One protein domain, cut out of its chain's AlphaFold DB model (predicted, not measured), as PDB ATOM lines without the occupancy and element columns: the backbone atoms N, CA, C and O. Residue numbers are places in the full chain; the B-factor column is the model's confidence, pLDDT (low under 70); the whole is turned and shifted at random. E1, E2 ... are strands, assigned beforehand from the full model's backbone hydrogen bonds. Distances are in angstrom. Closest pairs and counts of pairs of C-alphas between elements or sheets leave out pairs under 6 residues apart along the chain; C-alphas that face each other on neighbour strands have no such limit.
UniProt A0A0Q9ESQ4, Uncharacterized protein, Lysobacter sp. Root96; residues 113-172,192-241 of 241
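What this domain is: This is residues 113 to 172 and 192 to 241 of the 241 residues of an uncharacterized protein of Lysobacter sp. Root96 (UniProt A0A0Q9ESQ4). Two sheets of three strands, E1 E2 E3 and E4 E5 E6, stand face to face as a sandwich, strands at 18 degrees. Each is a meander, each strand the antiparallel neighbour of the one before. The printed part has 110 residues, 50 in strands, under half; the class is all strand, with no named helix. It is compact, radius of gyration of the C-alphas 14.5 A, spans 47 by 32 by 19 A.

How they stand to each other: E1, residues 129 to 135, and E2, residues 138 to 149, form a hairpin; N 131 and O 142 are 3.0 A apart. E2 and E3, residues 165 to 172, form another; N 143 and O 171, 2.9 A. E4, residues 195 to 201, has its closest C-alpha to E1 at Gly 200, 4.3 A from that of Gly 129. E5, residues 215 to 222, forms hairpins with E4, N 200 and O 219 at 2.8 A, and E6, residues 232 to 239, N 218 and O 236 at 3.0 A.

Where its parts are: E1, 18.9 A, begins at C-alpha 129 (281.810, 280.469, 218.967). E2 measures 32.5 A, E3 20.4 A, E4 15.2 A, E5 21.8 A. E6, 23.6 A, ends at C-alpha 239 (266.553, 274.940, 214.364).

The domain as a whole: Residues 173 to 191 are cut out, C-alphas 172 and 192 being 20.7 A apart. Links E2 to E3 and E4 to E5 are long. pLDDT is under 70 at 30 residues, among them 151 to 164.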
ATOM      1  N   LEU A 113     276.861 291.980 212.343       92.56
ATOM      2  CA  LEU A 113     276.948 291.699 213.773       92.56
ATOM      3  C   LEU A 113     276.380 292.877 214.571       92.56
ATOM      4  O   LEU A 113     276.615 294.043 214.238       92.56
ATOM      5  N   THR A 114     275.618 292.567 215.618       89.81
ATOM      6  CA  THR A 114     274.981 293.577 216.469       89.81
ATOM      7  C   THR A 114     275.216 293.314 217.948       89.81
ATOM      8  O   THR A 114     275.235 292.158 218.377       89.81
ATOM      9  N   LEU A 115     275.318 294.402 218.711       86.12
ATOM     10  CA  LEU A 115     275.335 294.448 220.168       86.12
ATOM     11  C   LEU A 115     274.300 295.480 220.625       86.12
ATOM     12  O   LEU A 115     274.331 296.620 220.174       86.12
ATOM     13  N   ASN A 116     273.360 295.095 221.487       85.19
ATOM     14  CA  ASN A 116     272.257 295.945 221.958       85.19
ATOM     15  C   ASN A 116     271.472 296.616 220.814       85.19
ATOM     16  O   ASN A 116     271.040 297.762 220.914       85.19
ATOM     17  N   GLY A 117     271.300 295.895 219.702       86.62
ATOM     18  CA  GLY A 117     270.553 296.364 218.533       86.62
ATOM     19  C   GLY A 117     271.289 297.367 217.636       86.62
ATOM     20  O   GLY A 117     270.710 297.798 216.641       86.62
ATOM     21  N   VAL A 118     272.546 297.715 217.931       88.81
ATOM     22  CA  VAL A 118     273.390 298.551 217.061       88.81
ATOM     23  C   VAL A 118     274.520 297.730 216.431       88.81
ATOM     24  O   VAL A 118     274.890 296.696 216.993       88.81
ATOM     25  N   PRO A 119     275.078 298.141 215.273       90.44
ATOM     26  CA  PRO A 119     276.225 297.460 214.677       90.44
ATOM     27  C   PRO A 119     277.407 297.392 215.646       90.44
ATOM     28  O   PRO A 119     277.800 298.413 216.207       90.44
ATOM     29  N   GLY A 120     277.977 296.202 215.826       85.44
ATOM     30  CA  GLY A 120     279.114 296.008 216.720       85.44
ATOM     31  C   GLY A 120     279.248 294.589 217.262       85.44
ATOM     32  O   GLY A 120     278.404 293.719 217.038       85.44
ATOM     33  N   ILE A 121     280.337 294.379 217.995       84.06
ATOM     34  CA  ILE A 121     280.664 293.143 218.712       84.06
ATOM     35  C   ILE A 121     280.935 293.465 220.184       84.06
ATOM     36  O   ILE A 121     281.135 294.628 220.529       84.06
ATOM     37  N   SER A 122     280.937 292.463 221.067       74.94
ATOM     38  CA  SER A 122     281.320 292.703 222.465       74.94
ATOM     39  C   SER A 122     282.794 293.110 222.555       74.94
ATOM     40  O   SER A 122     283.657 292.441 221.990       74.94
ATOM     41  N   HIS A 123     283.056 294.232 223.229       57.22
ATOM     42  CA  HIS A 123     284.290 295.021 223.108       57.22
ATOM     43  C   HIS A 123     285.425 294.649 224.068       57.22
ATOM     44  O   HIS A 123     286.489 295.250 223.979       57.22
ATOM     45  N   ALA A 124     285.216 293.719 224.996       53.78
ATOM     46  CA  ALA A 124     286.127 293.578 226.127       53.78
ATOM     47  C   ALA A 124     286.923 292.251 226.061       53.78
ATOM     48  O   ALA A 124     288.144 292.290 225.947       53.78
ATOM     49  N   ASN A 125     286.251 291.100 225.913       56.09
ATOM     50  CA  ASN A 125     286.884 289.799 225.652       56.09
ATOM     51  C   ASN A 125     286.055 289.013 224.631       56.09
ATOM     52  O   ASN A 125     285.092 288.336 224.992       56.09
ATOM     53  N   SER A 126     286.374 289.116 223.342       58.81
ATOM     54  CA  SER A 126     285.545 288.528 222.287       58.81
ATOM     55  C   SER A 126     285.739 287.019 222.153       58.81
ATOM     56  O   SER A 126     286.377 286.541 221.215       58.81
ATOM     57  N   ALA A 127     285.174 286.243 223.072       62.62
ATOM     58  CA  ALA A 127     285.097 284.812 222.858       62.62
ATOM     59  C   ALA A 127     284.154 284.516 221.691       62.62
ATOM     60  O   ALA A 127     282.975 284.883 221.696       62.62
ATOM     61  N   ILE A 128     284.704 283.860 220.677       77.56
ATOM     62  CA  ILE A 128     283.990 283.500 219.465       77.56
ATOM     63  C   ILE A 128     283.584 282.030 219.529       77.56
ATOM     64  O   ILE A 128     284.424 281.137 219.628       77.56
ATOM     65  N   GLY A 129     282.283 281.774 219.407       89.69
ATOM     66  CA  GLY A 129     281.810 280.469 218.967       89.69
ATOM     67  C   GLY A 129     281.833 280.457 217.447       89.69
ATOM     68  O   GLY A 129     281.247 281.341 216.830       89.69
ATOM     69  N   PHE A 130     282.496 279.493 216.820       94.50
ATOM     70  CA  PHE A 130     282.543 279.405 215.360       94.50
ATOM     71  C   PHE A 130     282.407 277.958 214.909       94.50
ATOM     72  O   PHE A 130     282.991 277.065 215.517       94.50
ATOM     73  N   ALA A 131     281.645 277.706 213.853       96.06
ATOM     74  CA  ALA A 131     281.636 276.395 213.220       96.06
ATOM     75  C   ALA A 131     281.203 276.502 211.755       96.06
ATOM     76  O   ALA A 131     280.271 277.248 211.444       96.06
ATOM     77  N   PRO A 132     281.837 275.758 210.842       96.81
ATOM     78  CA  PRO A 132     281.305 275.562 209.504       96.81
ATOM     79  C   PRO A 132     280.224 274.476 209.496       96.81
ATOM     80  O   PRO A 132     280.190 273.609 210.375       96.81
ATOM     81  N   GLY A 133     279.407 274.453 208.451       95.94
ATOM     82  CA  GLY A 133     278.598 273.284 208.139       95.94
ATOM     83  C   GLY A 133     278.000 273.324 206.739       95.94
ATOM     84  O   GLY A 133     277.683 274.393 206.217       95.94
ATOM     85  N   ALA A 134     277.842 272.148 206.144       94.75
ATOM     86  CA  ALA A 134     277.164 271.939 204.878       94.75
ATOM     87  C   ALA A 134     275.715 271.485 205.102       94.75
ATOM     88  O   ALA A 134     275.446 270.551 205.864       94.75
ATOM     89  N   TYR A 135     274.771 272.132 204.422       93.88
ATOM     90  CA  TYR A 135     273.350 271.797 204.479       93.88
ATOM     91  C   TYR A 135     272.672 272.131 203.152       93.88
ATOM     92  O   TYR A 135     272.840 273.233 202.642       93.88
ATOM     93  N   GLN A 136     271.913 271.176 202.600       92.88
ATOM     94  CA  GLN A 136     271.194 271.323 201.324       92.88
ATOM     95  C   GLN A 136     272.079 271.830 200.164       92.88
ATOM     96  O   GLN A 136     271.688 272.734 199.445       92.88
ATOM     97  N   ASP A 137     273.277 271.261 199.996       93.88
ATOM     98  CA  ASP A 137     274.272 271.652 198.974       93.88
ATOM     99  C   ASP A 137     274.887 273.057 199.137       93.88
ATOM    100  O   ASP A 137     275.696 273.482 198.310       93.88
ATOM    101  N   HIS A 138     274.592 273.749 200.237       94.81
ATOM    102  CA  HIS A 138     275.225 275.010 200.614       94.81
ATOM    103  C   HIS A 138     276.275 274.797 201.705       94.81
ATOM    104  O   HIS A 138     276.164 273.879 202.522       94.81
ATOM    105  N   TYR A 139     277.287 275.669 201.745       95.50
ATOM    106  CA  TYR A 139     278.315 275.681 202.785       95.50
ATOM    107  C   TYR A 139     278.270 276.997 203.558       95.50
ATOM    108  O   TYR A 139     278.526 278.075 203.012       95.50
ATOM    109  N   PHE A 140     277.969 276.896 204.846       97.06
ATOM    110  CA  PHE A 140     277.790 278.033 205.731       97.06
ATOM    111  C   PHE A 140     278.883 278.104 206.789       97.06
ATOM    112  O   PHE A 140     279.423 277.095 207.247       97.06
ATOM    113  N   TYR A 141     279.136 279.327 207.231       97.31
ATOM    114  CA  TYR A 141     279.807 279.627 208.478       97.31
ATOM    115  C   TYR A 141     278.794 280.134 209.491       97.31
ATOM    116  O   TYR A 141     277.929 280.951 209.166       97.31
ATOM    117  N   TYR A 142     278.941 279.672 210.728       96.69
ATOM    118  CA  TYR A 142     278.145 280.103 211.861       96.69
ATOM    119  C   TYR A 142     279.041 280.725 212.918       96.69
ATOM    120  O   TYR A 142     280.112 280.201 213.223       96.69
ATOM    121  N   LEU A 143     278.576 281.833 213.480       94.44
ATOM    122  CA  LEU A 143     279.281 282.599 214.495       94.44
ATOM    123  C   LEU A 143     278.335 282.862 215.665       94.44
ATOM    124  O   LEU A 143     277.228 283.355 215.463       94.44
ATOM    125  N   VAL A 144     278.766 282.546 216.883       90.94
ATOM    126  CA  VAL A 144     278.089 282.950 218.115       90.94
ATOM    127  C   VAL A 144     278.801 284.160 218.685       90.94
ATOM    128  O   VAL A 144     280.009 284.122 218.915       90.94
ATOM    129  N   ASN A 145     278.036 285.216 218.931       86.81
ATOM    130  CA  ASN A 145     278.521 286.431 219.570       86.81
ATOM    131  C   ASN A 145     277.500 286.923 220.594       86.81
ATOM    132  O   ASN A 145     276.295 286.702 220.439       86.81
ATOM    133  N   VAL A 146     277.971 287.633 221.614       84.25
ATOM    134  CA  VAL A 146     277.078 288.396 222.487       84.25
ATOM    135  C   VAL A 146     276.378 289.462 221.669       84.25
ATOM    136  O   VAL A 146     277.019 290.244 220.966       84.25
ATOM    137  N   CYS A 147     275.060 289.489 221.783       84.38
ATOM    138  CA  CYS A 147     274.217 290.449 221.086       84.38
ATOM    139  C   CYS A 147     273.399 291.322 222.031       84.38
ATOM    140  O   CYS A 147     272.905 292.359 221.597       84.38
ATOM    141  N   GLU A 148     273.286 290.954 223.308       83.81
ATOM    142  CA  GLU A 148     272.683 291.797 224.339       83.81
ATOM    143  C   GLU A 148     273.521 291.771 225.616       83.81
ATOM    144  O   GLU A 148     273.949 290.705 226.067       83.81
ATOM    145  N   THR A 149     273.701 292.935 226.234       78.88
ATOM    146  CA  THR A 149     274.332 293.101 227.546       78.88
ATOM    147  C   THR A 149     273.431 293.909 228.480       78.88
ATOM    148  O   THR A 149     272.585 294.691 228.049       78.88
ATOM    149  N   HIS A 150     273.589 293.712 229.786       71.44
ATOM    150  CA  HIS A 150     272.998 294.570 230.802       71.44
ATOM    151  C   HIS A 150     273.718 295.923 230.813       71.44
ATOM    152  O   HIS A 150     274.944 295.974 230.884       71.44
ATOM    153  N   ASN A 151     272.953 297.015 230.800       59.16
ATOM    154  CA  ASN A 151     273.499 298.372 230.898       59.16
ATOM    155  C   ASN A 151     274.079 298.681 232.302       59.16
ATOM    156  O   ASN A 151     274.896 299.592 232.437       59.16
ATOM    157  N   ASP A 152     273.686 297.908 233.329       47.31
ATOM    158  CA  ASP A 152     273.686 298.358 234.732       47.31
ATOM    159  C   ASP A 152     274.344 297.368 235.721       47.31
ATOM    160  O   ASP A 152     273.919 297.241 236.872       47.31
ATOM    161  N   GLY A 153     275.374 296.628 235.308       47.78
ATOM    162  CA  GLY A 153     276.171 295.853 236.269       47.78
ATOM    163  C   GLY A 153     277.040 296.772 237.150       47.78
ATOM    164  O   GLY A 153     277.454 297.830 236.679       47.78
ATOM    165  N   PRO A 154     277.434 296.376 238.380       44.59
ATOM    166  CA  PRO A 154     278.490 297.071 239.137       44.59
ATOM    167  C   PRO A 154     279.844 297.112 238.392       44.59
ATOM    168  O   PRO A 154     280.757 297.821 238.807       44.59
ATOM    169  N   PHE A 155     279.947 296.383 237.276       45.16
ATOM    170  CA  PHE A 155     281.060 296.355 236.325       45.16
ATOM    171  C   PHE A 155     280.907 297.346 235.144       45.16
ATOM    172  O   PHE A 155     281.840 297.525 234.369       45.16
ATOM    173  N   GLY A 156     279.778 298.061 235.059       37.31
ATOM    174  CA  GLY A 156     279.555 299.230 234.202       37.31
ATOM    175  C   GLY A 156     279.484 298.974 232.683       37.31
ATOM    176  O   GLY A 156     279.925 297.943 232.182       37.31
ATOM    177  N   PRO A 157     278.972 299.950 231.908       40.41
ATOM    178  CA  PRO A 157     278.805 299.845 230.450       40.41
ATOM    179  C   PRO A 157     280.128 299.823 229.659       40.41
ATOM    180  O   PRO A 157     280.114 299.582 228.455       40.41
ATOM    181  N   ASN A 158     281.265 300.063 230.320       45.16
ATOM    182  CA  ASN A 158     282.587 300.110 229.691       45.16
ATOM    183  C   ASN A 158     283.341 298.765 229.741       45.16
ATOM    184  O   ASN A 158     284.358 298.641 229.065       45.16
ATOM    185  N   HIS A 159     282.865 297.773 230.510       49.03
ATOM    186  CA  HIS A 159     283.533 296.471 230.689       49.03
ATOM    187  C   HIS A 159     282.522 295.317 230.860       49.03
ATOM    188  O   HIS A 159     282.392 294.757 231.953       49.03
ATOM    189  N   PRO A 160     281.775 294.940 229.804       49.16
ATOM    190  CA  PRO A 160     280.811 293.853 229.880       49.16
ATOM    191  C   PRO A 160     281.520 292.491 229.804       49.16
ATOM    192  O   PRO A 160     281.475 291.821 228.775       49.16
ATOM    193  N   GLU A 161     282.227 292.091 230.861       52.81
ATOM    194  CA  GLU A 161     282.980 290.827 230.847       52.81
ATOM    195  C   GLU A 161     282.391 289.776 231.777       52.81
ATOM    196  O   GLU A 161     282.235 288.637 231.347       52.81
ATOM    197  N   TRP A 162     281.980 290.130 232.998       49.91
ATOM    198  CA  TRP A 162     281.545 289.136 233.989       49.91
ATOM    199  C   TRP A 162     280.092 289.366 234.401       49.91
ATOM    200  O   TRP A 162     279.739 290.430 234.915       49.91
ATOM    201  N   GLY A 163     279.224 288.389 234.126       52.97
ATOM    202  CA  GLY A 163     277.804 288.440 234.495       52.97
ATOM    203  C   GLY A 163     276.997 289.570 233.840       52.97
ATOM    204  O   GLY A 163     275.980 289.994 234.388       52.97
ATOM    205  N   THR A 164     277.438 290.089 232.689       61.94
ATOM    206  CA  THR A 164     276.776 291.216 231.998       61.94
ATOM    207  C   THR A 164     276.164 290.840 230.657       61.94
ATOM    208  O   THR A 164     275.288 291.565 230.189       61.94
ATOM    209  N   ALA A 165     276.562 289.732 230.028       73.69
ATOM    210  CA  ALA A 165     275.918 289.279 228.802       73.69
ATOM    211  C   ALA A 165     274.526 288.714 229.123       73.69
ATOM    212  O   ALA A 165     274.366 287.840 229.971       73.69
ATOM    213  N   LYS A 166     273.515 289.248 228.437       76.62
ATOM    214  CA  LYS A 166     272.098 288.896 228.590       76.62
ATOM    215  C   LYS A 166     271.649 287.885 227.538       76.62
ATOM    216  O   LYS A 166     270.769 287.064 227.789       76.62
ATOM    217  N   ALA A 167     272.241 287.961 226.349       81.62
ATOM    218  CA  ALA A 167     271.954 287.041 225.265       81.62
ATOM    219  C   ALA A 167     273.161 286.864 224.343       81.62
ATOM    220  O   ALA A 167     273.912 287.805 224.056       81.62
ATOM    221  N   VAL A 168     273.283 285.648 223.823       85.88
ATOM    222  CA  VAL A 168     274.126 285.328 222.677       85.88
ATOM    223  C   VAL A 168     273.252 285.046 221.461       85.88
ATOM    224  O   VAL A 168     272.153 284.498 221.562       85.88
ATOM    225  N   CYS A 169     273.761 285.416 220.296       89.69
ATOM    226  CA  CYS A 169     273.082 285.246 219.028       89.69
ATOM    227  C   CYS A 169     273.938 284.432 218.078       89.69
ATOM    228  O   CYS A 169     275.162 284.584 218.047       89.69
ATOM    229  N   VAL A 170     273.270 283.618 217.267       93.56
ATOM    230  CA  VAL A 170     273.895 282.901 216.162       93.56
ATOM    231  C   VAL A 170     273.701 283.707 214.894       93.56
ATOM    232  O   VAL A 170     272.584 284.092 214.536       93.56
ATOM    233  N   TYR A 171     274.806 283.923 214.205       95.50
ATOM    234  CA  TYR A 171     274.880 284.551 212.907       95.50
ATOM    235  C   TYR A 171     275.327 283.528 211.868       95.50
ATOM    236  O   TYR A 171     276.098 282.621 212.179       95.50
ATOM    237  N   ARG A 172     274.855 283.685 210.633       96.38
ATOM    238  CA  ARG A 172     275.184 282.840 209.483       96.38
ATOM    239  C   ARG A 172     275.708 283.692 208.334       96.38
ATOM    240  O   ARG A 172     275.151 284.754 208.058       96.38
ATOM    241  N   VAL A 192     268.944 284.195 228.435       61.91
ATOM    242  CA  VAL A 192     269.551 283.244 229.365       61.91
ATOM    243  C   VAL A 192     269.958 283.938 230.675       61.91
ATOM    244  O   VAL A 192     269.988 285.167 230.766       61.91
ATOM    245  N   LYS A 193     270.265 283.144 231.715       64.38
ATOM    246  CA  LYS A 193     270.976 283.633 232.914       64.38
ATOM    247  C   LYS A 193     272.197 284.467 232.482       64.38
ATOM    248  O   LYS A 193     272.708 284.204 231.393       64.38
ATOM    249  N   PRO A 194     272.699 285.400 233.317       63.22
ATOM    250  CA  PRO A 194     273.902 286.149 232.981       63.22
ATOM    251  C   PRO A 194     275.006 285.213 232.480       63.22
ATOM    252  O   PRO A 194     275.364 284.221 233.123       63.22
ATOM    253  N   VAL A 195     275.455 285.490 231.261       62.53
ATOM    254  CA  VAL A 195     276.405 284.656 230.534       62.53
ATOM    255  C   VAL A 195     277.808 285.112 230.886       62.53
ATOM    256  O   VAL A 195     278.102 286.311 230.878       62.53
ATOM    257  N   GLU A 196     278.673 284.141 231.152       63.38
ATOM    258  CA  GLU A 196     280.112 284.342 231.133       63.38
ATOM    259  C   GLU A 196     280.617 283.884 229.757       63.38
ATOM    260  O   GLU A 196     280.327 282.781 229.282       63.38
ATOM    261  N   VAL A 197     281.263 284.799 229.046       64.25
ATOM    262  CA  VAL A 197     281.377 284.763 227.587       64.25
ATOM    263  C   VAL A 197     282.463 283.828 227.090       64.25
ATOM    264  O   VAL A 197     283.572 284.265 226.824       64.25
ATOM    265  N   GLU A 198     282.101 282.561 226.879       78.50
ATOM    266  CA  GLU A 198     282.838 281.600 226.044       78.50
ATOM    267  C   GLU A 198     281.869 280.673 225.285       78.50
ATOM    268  O   GLU A 198     281.751 279.487 225.608       78.50
ATOM    269  N   PRO A 199     281.093 281.190 224.309       85.00
ATOM    270  CA  PRO A 199     280.156 280.354 223.581       85.00
ATOM    271  C   PRO A 199     280.877 279.388 222.637       85.00
ATOM    272  O   PRO A 199     281.854 279.737 221.977       85.00
ATOM    273  N   GLY A 200     280.333 278.185 222.496       89.50
ATOM    274  CA  GLY A 200     280.816 277.179 221.558       89.50
ATOM    275  C   GLY A 200     279.677 276.341 220.995       89.50
ATOM    276  O   GLY A 200     278.709 276.024 221.685       89.50
ATOM    277  N   PHE A 201     279.795 275.956 219.729       94.12
ATOM    278  CA  PHE A 201     278.894 274.974 219.141       94.12
ATOM    279  C   PHE A 201     279.258 273.567 219.615       94.12
ATOM    280  O   PHE A 201     280.438 273.205 219.657       94.12
ATOM    281  N   LEU A 202     278.250 272.741 219.897       94.00
ATOM    282  CA  LEU A 202     278.462 271.299 219.965       94.00
ATOM    283  C   LEU A 202     278.647 270.771 218.540       94.00
ATOM    284  O   LEU A 202     277.679 270.637 217.804       94.00
ATOM    285  N   THR A 203     279.885 270.475 218.157       95.25
ATOM    286  CA  THR A 203     280.249 270.036 216.800       95.25
ATOM    287  C   THR A 203     280.478 268.529 216.727       95.25
ATOM    288  O   THR A 203     280.549 267.832 217.743       95.25
ATOM    289  N   ASN A 204     280.598 267.999 215.510       95.06
ATOM    290  CA  ASN A 204     281.099 266.646 215.301       95.06
ATOM    291  C   ASN A 204     282.613 266.553 215.612       95.06
ATOM    292  O   ASN A 204     283.282 267.547 215.896       95.06
ATOM    293  N   LEU A 205     283.194 265.351 215.524       95.19
ATOM    294  CA  LEU A 205     284.614 265.127 215.853       95.19
ATOM    295  C   LEU A 205     285.604 265.923 214.981       95.19
ATOM    296  O   LEU A 205     286.768 266.049 215.355       95.19
ATOM    297  N   TYR A 206     285.170 266.442 213.834       96.44
ATOM    298  CA  TYR A 206     285.979 267.246 212.921       96.44
ATOM    299  C   TYR A 206     285.814 268.754 213.149       96.44
ATOM    300  O   TYR A 206     286.444 269.534 212.439       96.44
ATOM    301  N   GLY A 207     285.016 269.179 214.133       95.38
ATOM    302  CA  GLY A 207     284.792 270.592 214.443       95.38
ATOM    303  C   GLY A 207     283.775 271.286 213.531       95.38
ATOM    304  O   GLY A 207     283.761 272.511 213.481       95.38
ATOM    305  N   SER A 208     282.940 270.534 212.805       95.94
ATOM    306  CA  SER A 208     281.877 271.068 211.937       95.94
ATOM    307  C   SER A 208     280.478 270.683 212.428       95.94
ATOM    308  O   SER A 208     280.322 269.719 213.181       95.94
ATOM    309  N   LEU A 209     279.460 271.379 211.927       96.69
ATOM    310  CA  LEU A 209     278.036 271.092 212.145       96.69
ATOM    311  C   LEU A 209     277.454 270.084 211.131       96.69
ATOM    312  O   LEU A 209     276.252 269.808 211.139       96.69
ATOM    313  N   ASP A 210     278.282 269.520 210.247       93.81
ATOM    314  CA  ASP A 210     277.862 268.513 209.266       93.81
ATOM    315  C   ASP A 210     277.164 267.322 209.938       93.81
ATOM    316  O   ASP A 210     277.692 266.716 210.878       93.81
ATOM    317  N   GLY A 211     275.975 266.985 209.429       92.31
ATOM    318  CA  GLY A 211     275.109 265.935 209.972       92.31
ATOM    319  C   GLY A 211     274.294 266.344 211.206       92.31
ATOM    320  O   GLY A 211     273.487 265.547 211.673       92.31
ATOM    321  N   GLN A 212     274.483 267.562 211.722       93.69
ATOM    322  CA  GLN A 212     273.686 268.131 212.817       93.69
ATOM    323  C   GLN A 212     272.664 269.149 212.291       93.69
ATOM    324  O   GLN A 212     271.534 269.204 212.779       93.69
ATOM    325  N   LEU A 213     273.027 269.903 211.245       94.75
ATOM    326  CA  LEU A 213     272.142 270.879 210.606       94.75
ATOM    327  C   LEU A 213     270.811 270.246 210.135       94.75
ATOM    328  O   LEU A 213     270.810 269.121 209.629       94.75
ATOM    329  N   PRO A 214     269.674 270.956 210.285       94.56
ATOM    330  CA  PRO A 214     269.553 272.357 210.709       94.56
ATOM    331  C   PRO A 214     269.516 272.561 212.233       94.56
ATOM    332  O   PRO A 214     269.416 273.700 212.685       94.56
ATOM    333  N   ASN A 215     269.579 271.498 213.036       95.44
ATOM    334  CA  ASN A 215     269.504 271.605 214.491       95.44
ATOM    335  C   ASN A 215     270.890 271.877 215.077       95.44
ATOM    336  O   ASN A 215     271.848 271.154 214.811       95.44
ATOM    337  N   ILE A 216     270.999 272.916 215.896       94.75
ATOM    338  CA  ILE A 216     272.252 273.296 216.546       94.75
ATOM    339  C   ILE A 216     272.079 273.355 218.055       94.75
ATOM    340  O   ILE A 216     270.997 273.643 218.563       94.75
ATOM    341  N   SER A 217     273.184 273.123 218.757       93.56
ATOM    342  CA  SER A 217     273.306 273.342 220.193       93.56
ATOM    343  C   SER A 217     274.488 274.267 220.446       93.56
ATOM    344  O   SER A 217     275.588 274.052 219.922       93.56
ATOM    345  N   VAL A 218     274.251 275.311 221.232       91.31
ATOM    346  CA  VAL A 218     275.269 276.272 221.645       91.31
ATOM    347  C   VAL A 218     275.416 276.196 223.154       91.31
ATOM    348  O   VAL A 218     274.452 276.388 223.892       91.31
ATOM    349  N   ASN A 219     276.640 275.947 223.598       89.38
ATOM    350  CA  ASN A 219     277.025 275.837 224.997       89.38
ATOM    351  C   ASN A 219     277.803 277.086 225.403       89.38
ATOM    352  O   ASN A 219     278.483 277.680 224.570       89.38
ATOM    353  N   HIS A 220     277.696 277.495 226.659       83.81
ATOM    354  CA  HIS A 220     278.420 278.638 227.211       83.81
ATOM    355  C   HIS A 220     278.506 278.524 228.734       83.81
ATOM    356  O   HIS A 220     277.686 277.851 229.364       83.81
ATOM    357  N   GLY A 221     279.488 279.200 229.329       80.38
ATOM    358  CA  GLY A 221     279.525 279.402 230.773       80.38
ATOM    359  C   GLY A 221     278.390 280.324 231.214       80.38
ATOM    360  O   GLY A 221     278.081 281.320 230.559       80.38
ATOM    361  N   CYS A 222     277.737 280.003 232.321       77.94
ATOM    362  CA  CYS A 222     276.723 280.867 232.910       77.94
ATOM    363  C   CYS A 222     276.859 280.888 234.429       77.94
ATOM    364  O   CYS A 222     277.229 279.895 235.057       77.94
ATOM    365  N   SER A 223     276.547 282.034 235.026       72.12
ATOM    366  CA  SER A 223     276.560 282.208 236.476       72.12
ATOM    367  C   SER A 223     275.566 283.286 236.880       72.12
ATOM    368  O   SER A 223     275.349 284.261 236.170       72.12
ATOM    369  N   GLY A 224     274.957 283.132 238.054       60.69
ATOM    370  CA  GLY A 224     274.135 284.192 238.638       60.69
ATOM    371  C   GLY A 224     274.945 285.323 239.284       60.69
ATOM    372  O   GLY A 224     274.355 286.342 239.628       60.69
ATOM    373  N   SER A 225     276.256 285.146 239.500       60.25
ATOM    374  CA  SER A 225     277.048 286.022 240.379       60.25
ATOM    375  C   SER A 225     278.437 286.411 239.861       60.25
ATOM    376  O   SER A 225     279.145 287.111 240.580       60.25
ATOM    377  N   GLY A 226     278.846 285.964 238.665       58.41
ATOM    378  CA  GLY A 226     280.199 286.203 238.132       58.41
ATOM    379  C   GLY A 226     281.322 285.554 238.961       58.41
ATOM    380  O   GLY A 226     282.483 285.922 238.825       58.41
ATOM    381  N   ASP A 227     280.983 284.619 239.858       66.00
ATOM    382  CA  ASP A 227     281.947 283.859 240.665       66.00
ATOM    383  C   ASP A 227     282.303 282.564 239.919       66.00
ATOM    384  O   ASP A 227     281.400 281.749 239.712       66.00
ATOM    385  N   PRO A 228     283.580 282.318 239.562       66.31
ATOM    386  CA  PRO A 228     284.011 281.087 238.897       66.31
ATOM    387  C   PRO A 228     283.597 279.796 239.608       66.31
ATOM    388  O   PRO A 228     283.401 278.767 238.966       66.31
ATOM    389  N   ASN A 229     283.424 279.831 240.933       74.50
ATOM    390  CA  ASN A 229     283.001 278.660 241.703       74.50
ATOM    391  C   ASN A 229     281.507 278.343 241.558       74.50
ATOM    392  O   ASN A 229     281.075 277.259 241.949       74.50
ATOM    393  N   SER A 230     280.713 279.277 241.027       73.81
ATOM    394  CA  SER A 230     279.286 279.094 240.750       73.81
ATOM    395  C   SER A 230     278.991 278.886 239.264       73.81
ATOM    396  O   SER A 230     277.825 278.894 238.870       73.81
ATOM    397  N   TRP A 231     280.028 278.723 238.436       76.19
ATOM    398  CA  TRP A 231     279.865 278.530 237.002       76.19
ATOM    399  C   TRP A 231     279.217 277.181 236.688       76.19
ATOM    400  O   TRP A 231     279.636 276.123 237.160       76.19
ATOM    401  N   GLU A 232     278.204 277.240 235.834       83.00
ATOM    402  CA  GLU A 232     277.535 276.095 235.234       83.00
ATOM    403  C   GLU A 232     277.748 276.139 233.714       83.00
ATOM    404  O   GLU A 232     277.988 277.198 233.129       83.00
ATOM    405  N   ILE A 233     277.636 274.983 233.055       85.25
ATOM    406  CA  ILE A 233     277.506 274.945 231.596       85.25
ATOM    407  C   ILE A 233     276.024 275.113 231.277       85.25
ATOM    408  O   ILE A 233     275.218 274.229 231.572       85.25
ATOM    409  N   CYS A 234     275.676 276.239 230.664       85.19
ATOM    410  CA  CYS A 234     274.369 276.454 230.065       85.19
ATOM    411  C   CYS A 234     274.406 276.091 228.583       85.19
ATOM    412  O   CYS A 234     275.440 276.167 227.915       85.19
ATOM    413  N   TRP A 235     273.243 275.738 228.050       88.19
ATOM    414  CA  TRP A 235     273.073 275.502 226.629       88.19
ATOM    415  C   TRP A 235     271.696 275.952 226.162       88.19
ATOM    416  O   TRP A 235     270.753 276.058 226.946       88.19
ATOM    417  N   TYR A 236     271.592 276.197 224.866       88.12
ATOM    418  CA  TYR A 236     270.319 276.325 224.176       88.12
ATOM    419  C   TYR A 236     270.403 275.602 222.837       88.12
ATOM    420  O   TYR A 236     271.478 275.445 222.251       88.12
ATOM    421  N   GLU A 237     269.249 275.151 222.372       90.88
ATOM    422  CA  GLU A 237     269.095 274.474 221.094       90.88
ATOM    423  C   GLU A 237     268.201 275.309 220.187       90.88
ATOM    424  O   GLU A 237     267.325 276.043 220.649       90.88
ATOM    425  N   GLY A 238     268.415 275.194 218.885       89.56
ATOM    426  CA  GLY A 238     267.539 275.820 217.913       89.56
ATOM    427  C   GLY A 238     267.637 275.160 216.554       89.56
ATOM    428  O   GLY A 238     268.615 274.484 216.233       89.56
ATOM    429  N   THR A 239     266.603 275.375 215.754       92.88
ATOM    430  CA  THR A 239     266.553 274.940 214.364       92.88
ATOM    431  C   THR A 239     266.804 276.146 213.476       92.88
ATOM    432  O   THR A 239     266.106 277.155 213.572       92.88
ATOM    433  N   LEU A 240     267.828 276.051 212.639       88.75
ATOM    434  CA  LEU A 240     268.199 277.096 211.700       88.75
ATOM    435  C   LEU A 240     267.207 277.157 210.525       88.75
ATOM    436  O   LEU A 240     266.712 276.106 210.107       88.75
ATOM    437  N   PRO A 241     266.928 278.365 210.000       80.69
ATOM    438  CA  PRO A 241     266.043 278.561 208.856       80.69
ATOM    439  C   PRO A 241     266.655 278.078 207.540       80.69
ATOM    440  O   PRO A 241     267.899 278.178 207.384       80.69
TER     441      PRO A 241